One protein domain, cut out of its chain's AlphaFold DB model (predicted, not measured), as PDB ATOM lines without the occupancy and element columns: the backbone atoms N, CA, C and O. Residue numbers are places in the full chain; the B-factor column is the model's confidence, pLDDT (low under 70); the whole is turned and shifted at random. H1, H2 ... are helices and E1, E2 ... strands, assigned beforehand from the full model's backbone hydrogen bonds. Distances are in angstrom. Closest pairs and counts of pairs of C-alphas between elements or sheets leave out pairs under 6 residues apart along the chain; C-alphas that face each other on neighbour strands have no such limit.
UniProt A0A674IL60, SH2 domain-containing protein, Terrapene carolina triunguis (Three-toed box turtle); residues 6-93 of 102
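Overview. This is residues 6 to 93 of the 102 residues of the protein "SH2 domain-containing protein" of Terrapene carolina triunguis (Three-toed box turtle) (UniProt A0A674IL60). A strongly twisted, curled sheet of four strands, E1 to E4, has one short helix, H1, over its hollow face, and a small separate hairpin, E5 and E6, sits near one end of the long strand E3 while E4 pairs at the other end. The printed part has 88 residues with six named strands and one named helix, in the order E1 E2 E3 E4 H1 E5 E6. The larger sheet runs E1, E2, E3, E4 and the smaller one E5, E6, both antiparallel; the class is mixed, helices and strands. The whole is compact, with a radius of gyration of the C-alphas of 12.6 A, and spans 34 by 27 by 25 A.

Along the chain. E1, residues 6 to 10, begins at C-alpha 6 at (255.979, 182.326, 322.810) and is 13.7 A long. E2, residues 20 to 26, is 19.3 A long. E3, residues 29 to 38, is the longest strand at 28.3 A and ends at C-alpha 38 at (238.704, 170.180, 330.758). E4 is residues 43 to 46, 10.5 A. H1, residues 59 to 68, is 15.0 A long. E5 is residues 71 to 74, 9.6 A, and E6 is residues 84 to 87, 10.1 A, ending at C-alpha 87 at (260.566, 182.262, 332.242).

Arrangement. E1 to E4 form a meander, each strand the antiparallel neighbour of the one before, with E1 and E4 as edge strands. In the hairpin of E1 and E2, N 7 and O 23 are 2.8 A apart, within hydrogen-bond range. In the hairpin of E2 and E3, N 31 and O 24 are 2.8 A apart. The pairing of E3 is staggered: residues 29 to 35 pair with E2 and residues 35 to 38 with E4, where N 38 and O 43 are 2.7 A apart. Residues 44 to 45 of E4 also pair, antiparallel, with residues 55 to 56. H1 is on the sheet through its residues 59 to 63; its closest C-alphas to E4 are those of Val 59 and Tyr 44, 6.7 A apart. In H1, 5 of 6 O i to N i+4 pairs are within hydrogen-bond range. In the hairpin of E5 and E6, N 73 and O 85 are 2.7 A apart. The closest C-alphas of E3 and E5 are those of Tyr 31 and Leu 73, 6.9 A apart, while H1 and E6 are apart.

Size, cuts and confidence. The C-alphas farthest apart are those of Asn 28 and Asp 40, 37.0 A, while those of Phe 6 and Phe 93 are 5.5 A apart. The printed part has no cut. The link from E4 to H1, residues 47 to 58, is long. The mean pLDDT of the printed part is 82.3; residues 12 to 15, 48 to 53 and 76 to 83 are under 70.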
ATOM      1  N   PHE A   6     257.059 183.304 322.707       91.62
ATOM      2  CA  PHE A   6     255.979 182.326 322.810       91.62
ATOM      3  C   PHE A   6     255.042 182.329 321.600       91.62
ATOM      4  O   PHE A   6     254.839 183.346 320.943       91.62
ATOM      5  N   LEU A   7     254.438 181.183 321.305       91.44
ATOM      6  CA  LEU A   7     253.450 180.995 320.245       91.44
ATOM      7  C   LEU A   7     252.415 179.976 320.703       91.44
ATOM      8  O   LEU A   7     252.781 178.907 321.174       91.44
ATOM      9  N   VAL A   8     251.135 180.245 320.476       89.81
ATOM     10  CA  VAL A   8     250.104 179.206 320.561       89.81
ATOM     11  C   VAL A   8     249.831 178.675 319.160       89.81
ATOM     12  O   VAL A   8     249.666 179.453 318.221       89.81
ATOM     13  N   ARG A   9     249.796 177.350 319.019       88.31
ATOM     14  CA  ARG A   9     249.421 176.664 317.777       88.31
ATOM     15  C   ARG A   9     248.362 175.602 318.032       88.31
ATOM     16  O   ARG A   9     248.287 175.067 319.137       88.31
ATOM     17  N   ASP A  10     247.615 175.248 316.996       83.31
ATOM     18  CA  ASP A  10     246.734 174.083 317.021       83.31
ATOM     19  C   ASP A  10     247.534 172.788 317.198       83.31
ATOM     20  O   ASP A  10     248.644 172.622 316.670       83.31
ATOM     21  N   CYS A  11     246.966 171.846 317.946       75.38
ATOM     22  CA  CYS A  11     247.509 170.502 318.041       75.38
ATOM     23  C   CYS A  11     247.274 169.759 316.715       75.38
ATOM     24  O   CYS A  11     246.168 169.741 316.181       75.38
ATOM     25  N   SER A  12     248.315 169.134 316.154       63.47
ATOM     26  CA  SER A  12     248.205 168.428 314.863       63.47
ATOM     27  C   SER A  12     247.298 167.195 314.932       63.47
ATOM     28  O   SER A  12     246.705 166.784 313.936       63.47
ATOM     29  N   THR A  13     247.182 166.596 316.114       62.62
ATOM     30  CA  THR A  13     246.196 165.563 316.425       62.62
ATOM     31  C   THR A  13     244.878 166.228 316.785       62.62
ATOM     32  O   THR A  13     244.849 167.045 317.700       62.62
ATOM     33  N   LYS A  14     243.786 165.840 316.110       61.69
ATOM     34  CA  LYS A  14     242.402 166.259 316.405       61.69
ATOM     35  C   LYS A  14     241.910 165.700 317.749       61.69
ATOM     36  O   LYS A  14     240.956 164.930 317.798       61.69
ATOM     37  N   SER A  15     242.609 166.025 318.826       69.56
ATOM     38  CA  SER A  15     242.234 165.677 320.187       69.56
ATOM     39  C   SER A  15     241.424 166.833 320.753       69.56
ATOM     40  O   SER A  15     241.956 167.930 320.913       69.56
ATOM     41  N   SER A  16     240.147 166.595 321.056       71.56
ATOM     42  CA  SER A  16     239.299 167.574 321.753       71.56
ATOM     43  C   SER A  16     239.847 167.911 323.141       71.56
ATOM     44  O   SER A  16     239.715 169.041 323.593       71.56
ATOM     45  N   ALA A  17     240.525 166.954 323.780       79.50
ATOM     46  CA  ALA A  17     241.112 167.114 325.104       79.50
ATOM     47  C   ALA A  17     242.394 167.964 325.112       79.50
ATOM     48  O   ALA A  17     242.768 168.486 326.157       79.50
ATOM     49  N   GLU A  18     243.092 168.102 323.979       82.06
ATOM     50  CA  GLU A  18     244.364 168.836 323.873       82.06
ATOM     51  C   GLU A  18     244.377 169.710 322.605       82.06
ATOM     52  O   GLU A  18     245.165 169.450 321.691       82.06
ATOM     53  N   PRO A  19     243.483 170.711 322.501       83.88
ATOM     54  CA  PRO A  19     243.250 171.427 321.247       83.88
ATOM     55  C   PRO A  19     244.429 172.313 320.829       83.88
ATOM     56  O   PRO A  19     244.675 172.491 319.635       83.88
ATOM     57  N   TYR A  20     245.193 172.832 321.794       89.25
ATOM     58  CA  TYR A  20     246.267 173.789 321.538       89.25
ATOM     59  C   TYR A  20     247.584 173.371 322.189       89.25
ATOM     60  O   TYR A  20     247.635 172.605 323.151       89.25
ATOM     61  N   VAL A  21     248.680 173.913 321.667       89.75
ATOM     62  CA  VAL A  21     250.027 173.758 322.213       89.75
ATOM     63  C   VAL A  21     250.666 175.134 322.331       89.75
ATOM     64  O   VAL A  21     250.807 175.848 321.336       89.75
ATOM     65  N   LEU A  22     251.083 175.485 323.544       90.62
ATOM     66  CA  LEU A  22     251.925 176.635 323.827       90.62
ATOM     67  C   LEU A  22     253.387 176.253 323.574       90.62
ATOM     68  O   LEU A  22     253.931 175.329 324.178       90.62
ATOM     69  N   VAL A  23     254.018 176.959 322.650       90.38
ATOM     70  CA  VAL A  23     255.411 176.790 322.252       90.38
ATOM     71  C   VAL A  23     256.207 177.956 322.811       90.38
ATOM     72  O   VAL A  23     255.854 179.102 322.553       90.38
ATOM     73  N   ILE A  24     257.278 177.676 323.550       90.56
ATOM     74  CA  ILE A  24     258.130 178.697 324.171       90.56
ATOM     75  C   ILE A  24     259.576 178.453 323.756       90.56
ATOM     76  O   ILE A  24     260.076 177.335 323.862       90.56
ATOM     77  N   TYR A  25     260.244 179.495 323.281       89.00
ATOM     78  CA  TYR A  25     261.670 179.491 322.998       89.00
ATOM     79  C   TYR A  25     262.421 180.119 324.172       89.00
ATOM     80  O   TYR A  25     262.231 181.299 324.472       89.00
ATOM     81  N   TYR A  26     263.256 179.325 324.835       89.00
ATOM     82  CA  TYR A  26     264.039 179.751 325.993       89.00
ATOM     83  C   TYR A  26     265.322 178.924 326.099       89.00
ATOM     84  O   TYR A  26     265.295 177.712 325.877       89.00
ATOM     85  N   GLY A  27     266.454 179.555 326.408       85.81
ATOM     86  CA  GLY A  27     267.713 178.856 326.676       85.81
ATOM     87  C   GLY A  27     268.219 178.053 325.475       85.81
ATOM     88  O   GLY A  27     268.759 176.957 325.633       85.81
ATOM     89  N   ASN A  28     267.996 178.563 324.257       84.12
ATOM     90  CA  ASN A  28     268.299 177.874 322.994       84.12
ATOM     91  C   ASN A  28     267.563 176.524 322.821       84.12
ATOM     92  O   ASN A  28     268.006 175.642 322.079       84.12
ATOM     93  N   LYS A  29     266.427 176.357 323.507       85.94
ATOM     94  CA  LYS A  29     265.541 175.192 323.431       85.94
ATOM     95  C   LYS A  29     264.115 175.638 323.113       85.94
ATOM     96  O   LYS A  29     263.723 176.776 323.357       85.94
ATOM     97  N   VAL A  30     263.332 174.712 322.562       87.56
ATOM     98  CA  VAL A  30     261.901 174.907 322.302       87.56
ATOM     99  C   VAL A  30     261.107 173.976 323.205       87.56
ATOM    100  O   VAL A  30     261.166 172.753 323.060       87.56
ATOM    101  N   TYR A  31     260.321 174.561 324.096       87.19
ATOM    102  CA  TYR A  31     259.427 173.851 324.994       87.19
ATOM    103  C   TYR A  31     258.037 173.784 324.376       87.19
ATOM    104  O   TYR A  31     257.521 174.775 323.865       87.19
ATOM    105  N   ASN A  32     257.441 172.595 324.402       87.62
ATOM    106  CA  ASN A  32     256.091 172.356 323.909       87.62
ATOM    107  C   ASN A  32     255.219 171.971 325.097       87.62
ATOM    108  O   ASN A  32     255.340 170.868 325.631       87.62
ATOM    109  N   ILE A  33     254.352 172.887 325.502       87.31
ATOM    110  CA  ILE A  33     253.444 172.722 326.626       87.31
ATOM    111  C   ILE A  33     252.047 172.546 326.051       87.31
ATOM    112  O   ILE A  33     251.524 173.419 325.363       87.31
ATOM    113  N   LYS A  34     251.440 171.391 326.303       88.25
ATOM    114  CA  LYS A  34     250.077 171.138 325.842       88.25
ATOM    115  C   LYS A  34     249.087 171.989 326.629       88.25
ATOM    116  O   LYS A  34     249.221 172.111 327.844       88.25
ATOM    117  N   ILE A  35     248.100 172.541 325.935       89.06
ATOM    118  CA  ILE A  35     246.936 173.179 326.541       89.06
ATOM    119  C   ILE A  35     245.799 172.171 326.455       89.06
ATOM    120  O   ILE A  35     245.382 171.776 325.365       89.06
ATOM    121  N   ARG A  36     245.334 171.728 327.615       88.88
ATOM    122  CA  ARG A  36     244.245 170.771 327.745       88.88
ATOM    123  C   ARG A  36     242.933 171.508 327.917       88.88
ATOM    124  O   ARG A  36     242.904 172.535 328.589       88.88
ATOM    125  N   PHE A  37     241.873 170.958 327.347       88.44
ATOM    126  CA  PHE A  37     240.509 171.388 327.610       88.44
ATOM    127  C   PHE A  37     239.861 170.398 328.579       88.44
ATOM    128  O   PHE A  37     239.824 169.195 328.327       88.44
ATOM    129  N   LEU A  38     239.413 170.910 329.720       88.25
ATOM    130  CA  LEU A  38     238.704 170.180 330.758       88.25
ATOM    131  C   LEU A  38     237.212 170.272 330.451       88.25
ATOM    132  O   LEU A  38     236.578 171.274 330.769       88.25
ATOM    133  N   GLU A  39     236.656 169.238 329.820       85.50
ATOM    134  CA  GLU A  39     235.241 169.221 329.427       85.50
ATOM    135  C   GLU A  39     234.299 169.341 330.636       85.50
ATOM    136  O   GLU A  39     233.289 170.034 330.540       85.50
ATOM    137  N   ASP A  40     234.662 168.760 331.786       86.62
ATOM    138  CA  ASP A  40     233.852 168.790 333.014       86.62
ATOM    139  C   ASP A  40     233.613 170.206 333.557       86.62
ATOM    140  O   ASP A  40     232.533 170.503 334.064       86.62
ATOM    141  N   SER A  41     234.622 171.081 333.471       88.31
ATOM    142  CA  SER A  41     234.537 172.466 333.952       88.31
ATOM    143  C   SER A  41     234.488 173.502 332.829       88.31
ATOM    144  O   SER A  41     234.388 174.687 333.115       88.31
ATOM    145  N   GLN A  42     234.555 173.065 331.568       88.94
ATOM    146  CA  GLN A  42     234.703 173.904 330.374       88.94
ATOM    147  C   GLN A  42     235.875 174.898 330.446       88.94
ATOM    148  O   GLN A  42     235.789 176.013 329.936       88.94
ATOM    149  N   GLN A  43     236.987 174.487 331.058       91.94
ATOM    150  CA  GLN A  43     238.165 175.333 331.281       91.94
ATOM    151  C   GLN A  43     239.416 174.770 330.612       91.94
ATOM    152  O   GLN A  43     239.484 173.603 330.241       91.94
ATOM    153  N   TYR A  44     240.440 175.600 330.485       89.88
ATOM    154  CA  TYR A  44     241.744 175.247 329.954       89.88
ATOM    155  C   TYR A  44     242.767 175.079 331.073       89.88
ATOM    156  O   TYR A  44     242.755 175.809 332.058       89.88
ATOM    157  N   ALA A  45     243.686 174.134 330.900       89.19
ATOM    158  CA  ALA A  45     244.790 173.904 331.827       89.19
ATOM    159  C   ALA A  45     246.079 173.580 331.068       89.19
ATOM    160  O   ALA A  45     246.050 172.926 330.023       89.19
ATOM    161  N   LEU A  46     247.231 173.983 331.603       87.81
ATOM    162  CA  LEU A  46     248.527 173.704 330.985       87.81
ATOM    163  C   LEU A  46     249.144 172.370 331.429       87.81
ATOM    164  O   LEU A  46     248.973 171.895 332.553       87.81
ATOM    165  N   GLY A  47     249.934 171.779 330.533       81.88
ATOM    166  CA  GLY A  47     250.771 170.617 330.808       81.88
ATOM    167  C   GLY A  47     249.971 169.332 331.013       81.88
ATOM    168  O   GLY A  47     248.937 169.119 330.392       81.88
ATOM    169  N   THR A  48     250.476 168.442 331.866       67.81
ATOM    170  CA  THR A  48     249.897 167.108 332.119       67.81
ATOM    171  C   THR A  48     249.006 167.050 333.362       67.81
ATOM    172  O   THR A  48     248.533 165.977 333.718       67.81
ATOM    173  N   GLY A  49     248.773 168.175 334.048       59.91
ATOM    174  CA  GLY A  49     247.952 168.234 335.271       59.91
ATOM    175  C   GLY A  49     248.602 167.648 336.517       59.91
ATOM    176  O   GLY A  49     248.024 167.702 337.590       59.91
ATOM    177  N   LEU A  50     249.821 167.123 336.403       55.28
ATOM    178  CA  LEU A  50     250.555 166.572 337.540       55.28
ATOM    179  C   LEU A  50     251.127 167.658 338.468       55.28
ATOM    180  O   LEU A  50     251.566 167.336 339.568       55.28
ATOM    181  N   ARG A  51     251.200 168.920 338.015       57.06
ATOM    182  CA  ARG A  51     251.920 170.006 338.714       57.06
ATOM    183  C   ARG A  51     251.342 171.418 338.555       57.06
ATOM    184  O   ARG A  51     251.969 172.361 339.019       57.06
ATOM    185  N   GLY A  52     250.188 171.563 337.916       58.53
ATOM    186  CA  GLY A  52     249.495 172.841 337.774       58.53
ATOM    187  C   GLY A  52     248.004 172.577 337.881       58.53
ATOM    188  O   GLY A  52     247.462 171.859 337.039       58.53
ATOM    189  N   ASP A  53     247.393 173.086 338.948       66.50
ATOM    190  CA  ASP A  53     245.940 173.053 339.157       66.50
ATOM    191  C   ASP A  53     245.271 174.320 338.602       66.50
ATOM    192  O   ASP A  53     244.059 174.478 338.693       66.50
ATOM    193  N   ASP A  54     246.062 175.221 338.007       83.50
ATOM    194  CA  ASP A  54     245.566 176.462 337.433       83.50
ATOM    195  C   ASP A  54     244.648 176.157 336.245       83.50
ATOM    196  O   ASP A  54     245.046 175.544 335.243       83.50
ATOM    197  N   LYS A  55     243.393 176.579 336.396       89.12
ATOM    198  CA  LYS A  55     242.341 176.486 335.390       89.12
ATOM    199  C   LYS A  55     242.014 177.888 334.919       89.12
ATOM    200  O   LYS A  55     241.921 178.808 335.724       89.12
ATOM    201  N   PHE A  56     241.820 178.008 333.620       91.44
ATOM    202  CA  PHE A  56     241.616 179.274 332.939       91.44
ATOM    203  C   PHE A  56     240.380 179.173 332.060       91.44
ATOM    204  O   PHE A  56     240.142 178.141 331.436       91.44
ATOM    205  N   ASP A  57     239.612 180.242 331.947       91.88
ATOM    206  CA  ASP A  57     238.408 180.266 331.116       91.88
ATOM    207  C   ASP A  57     238.761 180.400 329.626       91.88
ATOM    208  O   ASP A  57     237.974 180.055 328.742       91.88
ATOM    209  N   SER A  58     239.979 180.856 329.307       90.38
ATOM    210  CA  SER A  58     240.454 180.957 327.925       90.38
ATOM    211  C   SER A  58     241.964 180.785 327.773       90.38
ATOM    212  O   SER A  58     242.749 181.001 328.693       90.38
ATOM    213  N   VAL A  59     242.394 180.466 326.549       88.94
ATOM    214  CA  VAL A  59     243.820 180.445 326.183       88.94
ATOM    215  C   VAL A  59     244.470 181.819 326.343       88.94
ATOM    216  O   VAL A  59     245.636 181.896 326.700       88.94
ATOM    217  N   GLN A  60     243.740 182.907 326.091       90.19
ATOM    218  CA  GLN A  60     244.269 184.258 326.282       90.19
ATOM    219  C   GLN A  60     244.593 184.514 327.757       90.19
ATOM    220  O   GLN A  60     245.679 184.991 328.055       90.19
ATOM    221  N   GLU A  61     243.707 184.100 328.663       92.25
ATOM    222  CA  GLU A  61     243.919 184.244 330.104       92.25
ATOM    223  C   GLU A  61     245.151 183.468 330.592       92.25
ATOM    224  O   GLU A  61     245.903 183.973 331.420       92.25
ATOM    225  N   ILE A  62     245.425 182.293 330.010       90.81
ATOM    226  CA  ILE A  62     246.690 181.577 330.235       90.81
ATOM    227  C   ILE A  62     247.878 182.476 329.884       90.81
ATOM    228  O   ILE A  62     248.823 182.590 330.662       90.81
ATOM    229  N   ILE A  63     247.853 183.097 328.702       90.81
ATOM    230  CA  ILE A  63     248.953 183.956 328.258       90.81
ATOM    231  C   ILE A  63     249.112 185.143 329.202       90.81
ATOM    232  O   ILE A  63     250.217 185.353 329.695       90.81
ATOM    233  N   ASP A  64     248.025 185.863 329.488       91.44
ATOM    234  CA  ASP A  64     248.027 187.020 330.385       91.44
ATOM    235  C   ASP A  64     248.579 186.650 331.765       91.44
ATOM    236  O   ASP A  64     249.461 187.336 332.288       91.44
ATOM    237  N   PHE A  65     248.157 185.516 332.324       91.50
ATOM    238  CA  PHE A  65     248.647 185.041 333.612       91.50
ATOM    239  C   PHE A  65     250.163 184.821 333.602       91.50
ATOM    240  O   PHE A  65     250.870 185.351 334.462       91.50
ATOM    241  N   TYR A  66     250.692 184.114 332.597       90.50
ATOM    242  CA  TYR A  66     252.127 183.829 332.501       90.50
ATOM    243  C   TYR A  66     252.971 184.981 331.924       90.50
ATOM    244  O   TYR A  66     254.194 184.860 331.810       90.50
ATOM    245  N   THR A  67     252.360 186.123 331.592       90.06
ATOM    246  CA  THR A  67     253.113 187.375 331.404       90.06
ATOM    247  C   THR A  67     253.543 187.976 332.744       90.06
ATOM    248  O   THR A  67     254.612 188.575 332.836       90.06
ATOM    249  N   CYS A  68     252.747 187.765 333.799       88.50
ATOM    250  CA  CYS A  68     253.007 188.254 335.155       88.50
ATOM    251  C   CYS A  68     253.611 187.181 336.073       88.50
ATOM    252  O   CYS A  68     254.320 187.508 337.026       88.50
ATOM    253  N   VAL A  69     253.328 185.905 335.808       88.50
ATOM    254  CA  VAL A  69     253.748 184.759 336.625       88.50
ATOM    255  C   VAL A  69     254.742 183.903 335.836       88.50
ATOM    256  O   VAL A  69     254.472 183.573 334.683       88.50
ATOM    257  N   PRO A  70     255.887 183.499 336.414       87.62
ATOM    258  CA  PRO A  70     256.857 182.701 335.681       87.62
ATOM    259  C   PRO A  70     256.322 181.288 335.419       87.62
ATOM    260  O   PRO A  70     255.938 180.562 336.342       87.62
ATOM    261  N   ILE A  71     256.340 180.865 334.157       88.38
ATOM    262  CA  ILE A  71     256.005 179.497 333.772       88.38
ATOM    263  C   ILE A  71     257.200 178.581 334.022       88.38
ATOM    264  O   ILE A  71     258.339 178.907 333.693       88.38
ATOM    265  N   THR A  72     256.943 177.410 334.605       87.12
ATOM    266  CA  THR A  72     257.993 176.414 334.840       87.12
ATOM    267  C   THR A  72     258.116 175.491 333.633       87.12
ATOM    268  O   THR A  72     257.218 174.706 333.331       87.12
ATOM    269  N   LEU A  73     259.257 175.573 332.961       85.25
ATOM    270  CA  LEU A  73     259.629 174.773 331.809       85.25
ATOM    271  C   LEU A  73     260.287 173.472 332.273       85.25
ATOM    272  O   LEU A  73     261.286 173.476 332.996       85.25
ATOM    273  N   ILE A  74     259.717 172.347 331.843       79.94
ATOM    274  CA  ILE A  74     260.229 171.007 332.138       79.94
ATOM    275  C   ILE A  74     260.676 170.382 330.824       79.94
ATOM    276  O   ILE A  74     259.881 170.237 329.891       79.94
ATOM    277  N   ASP A  75     261.947 170.010 330.750       75.62
ATOM    278  CA  ASP A  75     262.470 169.304 329.591       75.62
ATOM    279  C   ASP A  75     262.019 167.835 329.625       75.62
ATOM    280  O   ASP A  75     262.318 167.095 330.559       75.62
ATOM    281  N   GLY A  76     261.291 167.395 328.595       66.25
ATOM    282  CA  GLY A  76     260.787 166.021 328.515       66.25
ATOM    283  C   GLY A  76     261.879 164.952 328.359       66.25
ATOM    284  O   GLY A  76     261.591 163.766 328.530       66.25
ATOM    285  N   LYS A  77     263.121 165.337 328.029       67.19
ATOM    286  CA  LYS A  77     264.277 164.431 327.982       67.19
ATOM    287  C   LYS A  77     264.960 164.318 329.349       67.19
ATOM    288  O   LYS A  77     265.602 163.298 329.606       67.19
ATOM    289  N   ASP A  78     264.783 165.293 330.243       66.06
ATOM    290  CA  ASP A  78     265.275 165.252 331.624       66.06
ATOM    291  C   ASP A  78     264.350 164.396 332.506       66.06
ATOM    292  O   ASP A  78     263.466 164.879 333.210       66.06
ATOM    293  N   LYS A  79     264.570 163.074 332.498       59.88
ATOM    294  CA  LYS A  79     263.834 162.123 333.361       59.88
ATOM    295  C   LYS A  79     264.057 162.357 334.862       59.88
ATOM    296  O   LYS A  79     263.344 161.778 335.677       59.88
ATOM    297  N   SER A  80     265.057 163.160 335.225       61.91
ATOM    298  CA  SER A  80     265.392 163.486 336.609       61.91
ATOM    299  C   SER A  80     264.510 164.611 337.174       61.91
ATOM    300  O   SER A  80     264.303 164.690 338.383       61.91
ATOM    301  N   GLY A  81     263.939 165.464 336.312       60.16
ATOM    302  CA  GLY A  81     263.117 166.609 336.710       60.16
ATOM    303  C   GLY A  81     263.883 167.662 337.519       60.16
ATOM    304  O   GLY A  81     263.250 168.437 338.253       60.16
ATOM    305  N   ILE A  82     265.219 167.647 337.423       59.72
ATOM    306  CA  ILE A  82     266.138 168.519 338.170       59.72
ATOM    307  C   ILE A  82     266.342 169.824 337.404       59.72
ATOM    308  O   ILE A  82     266.378 170.889 338.014       59.72
ATOM    309  N   GLN A  83     266.402 169.763 336.072       64.56
ATOM    310  CA  GLN A  83     266.523 170.960 335.245       64.56
ATOM    311  C   GLN A  83     265.143 171.570 335.007       64.56
ATOM    312  O   GLN A  83     264.419 171.200 334.081       64.56
ATOM    313  N   ARG A  84     264.774 172.487 335.902       75.38
ATOM    314  CA  ARG A  84     263.578 173.322 335.795       75.38
ATOM    315  C   ARG A  84     264.032 174.729 335.475       75.38
ATOM    316  O   ARG A  84     264.712 175.353 336.282       75.38
ATOM    317  N   GLU A  85     263.659 175.198 334.300       84.81
ATOM    318  CA  GLU A  85     263.890 176.580 333.904       84.81
ATOM    319  C   GLU A  85     262.578 177.346 334.101       84.81
ATOM    320  O   GLU A  85     261.496 176.768 333.997       84.81
ATOM    321  N   GLN A  86     262.655 178.621 334.465       86.81
ATOM    322  CA  GLN A  86     261.479 179.464 334.659       86.81
ATOM    323  C   GLN A  86     261.626 180.709 333.800       86.81
ATOM    324  O   GLN A  86     262.695 181.316 333.777       86.81
ATOM    325  N   CYS A  87     260.565 181.077 333.092       88.25
ATOM    326  CA  CYS A  87     260.566 182.262 332.242       88.25
ATOM    327  C   CYS A  87     259.189 182.920 332.214       88.25
ATOM    328  O   CYS A  87     258.207 182.328 332.660       88.25
ATOM    329  N   TYR A  88     259.108 184.123 331.663       90.62
ATOM    330  CA  TYR A  88     257.836 184.800 331.417       90.62
ATOM    331  C   TYR A  88     257.431 184.663 329.945       90.62
ATOM    332  O   TYR A  88     258.251 184.334 329.084       90.62
ATOM    333  N   LEU A  89     256.152 184.881 329.635       89.69
ATOM    334  CA  LEU A  89     255.670 184.982 328.254       89.69
ATOM    335  C   LEU A  89     255.805 186.426 327.760       89.69
ATOM    336  O   LEU A  89     254.827 187.158 327.637       89.69
ATOM    337  N   THR A  90     257.038 186.849 327.492       88.50
ATOM    338  CA  THR A  90     257.356 188.263 327.239       88.50
ATOM    339  C   THR A  90     257.129 188.667 325.784       88.50
ATOM    340  O   THR A  90     256.619 189.751 325.490       88.50
ATOM    341  N   HIS A  91     257.501 187.804 324.836       88.12
ATOM    342  CA  HIS A  91     257.535 188.165 323.422       88.12
ATOM    343  C   HIS A  91     256.604 187.277 322.587       88.12
ATOM    344  O   HIS A  91     256.935 186.126 322.310       88.12
ATOM    345  N   PRO A  92     255.454 187.781 322.101       86.56
ATOM    346  CA  PRO A  92     254.635 187.003 321.184       86.56
ATOM    347  C   PRO A  92     255.393 186.795 319.871       86.56
ATOM    348  O   PRO A  92     255.871 187.746 319.240       86.56
ATOM    349  N   PHE A  93     255.484 185.545 319.430       83.56
ATOM    350  CA  PHE A  93     256.091 185.195 318.161       83.56
ATOM    351  C   PHE A  93     255.229 185.733 317.024       83.56
ATOM    352  O   PHE A  93     254.164 185.207 316.693       83.56
TER     353      PHE A  93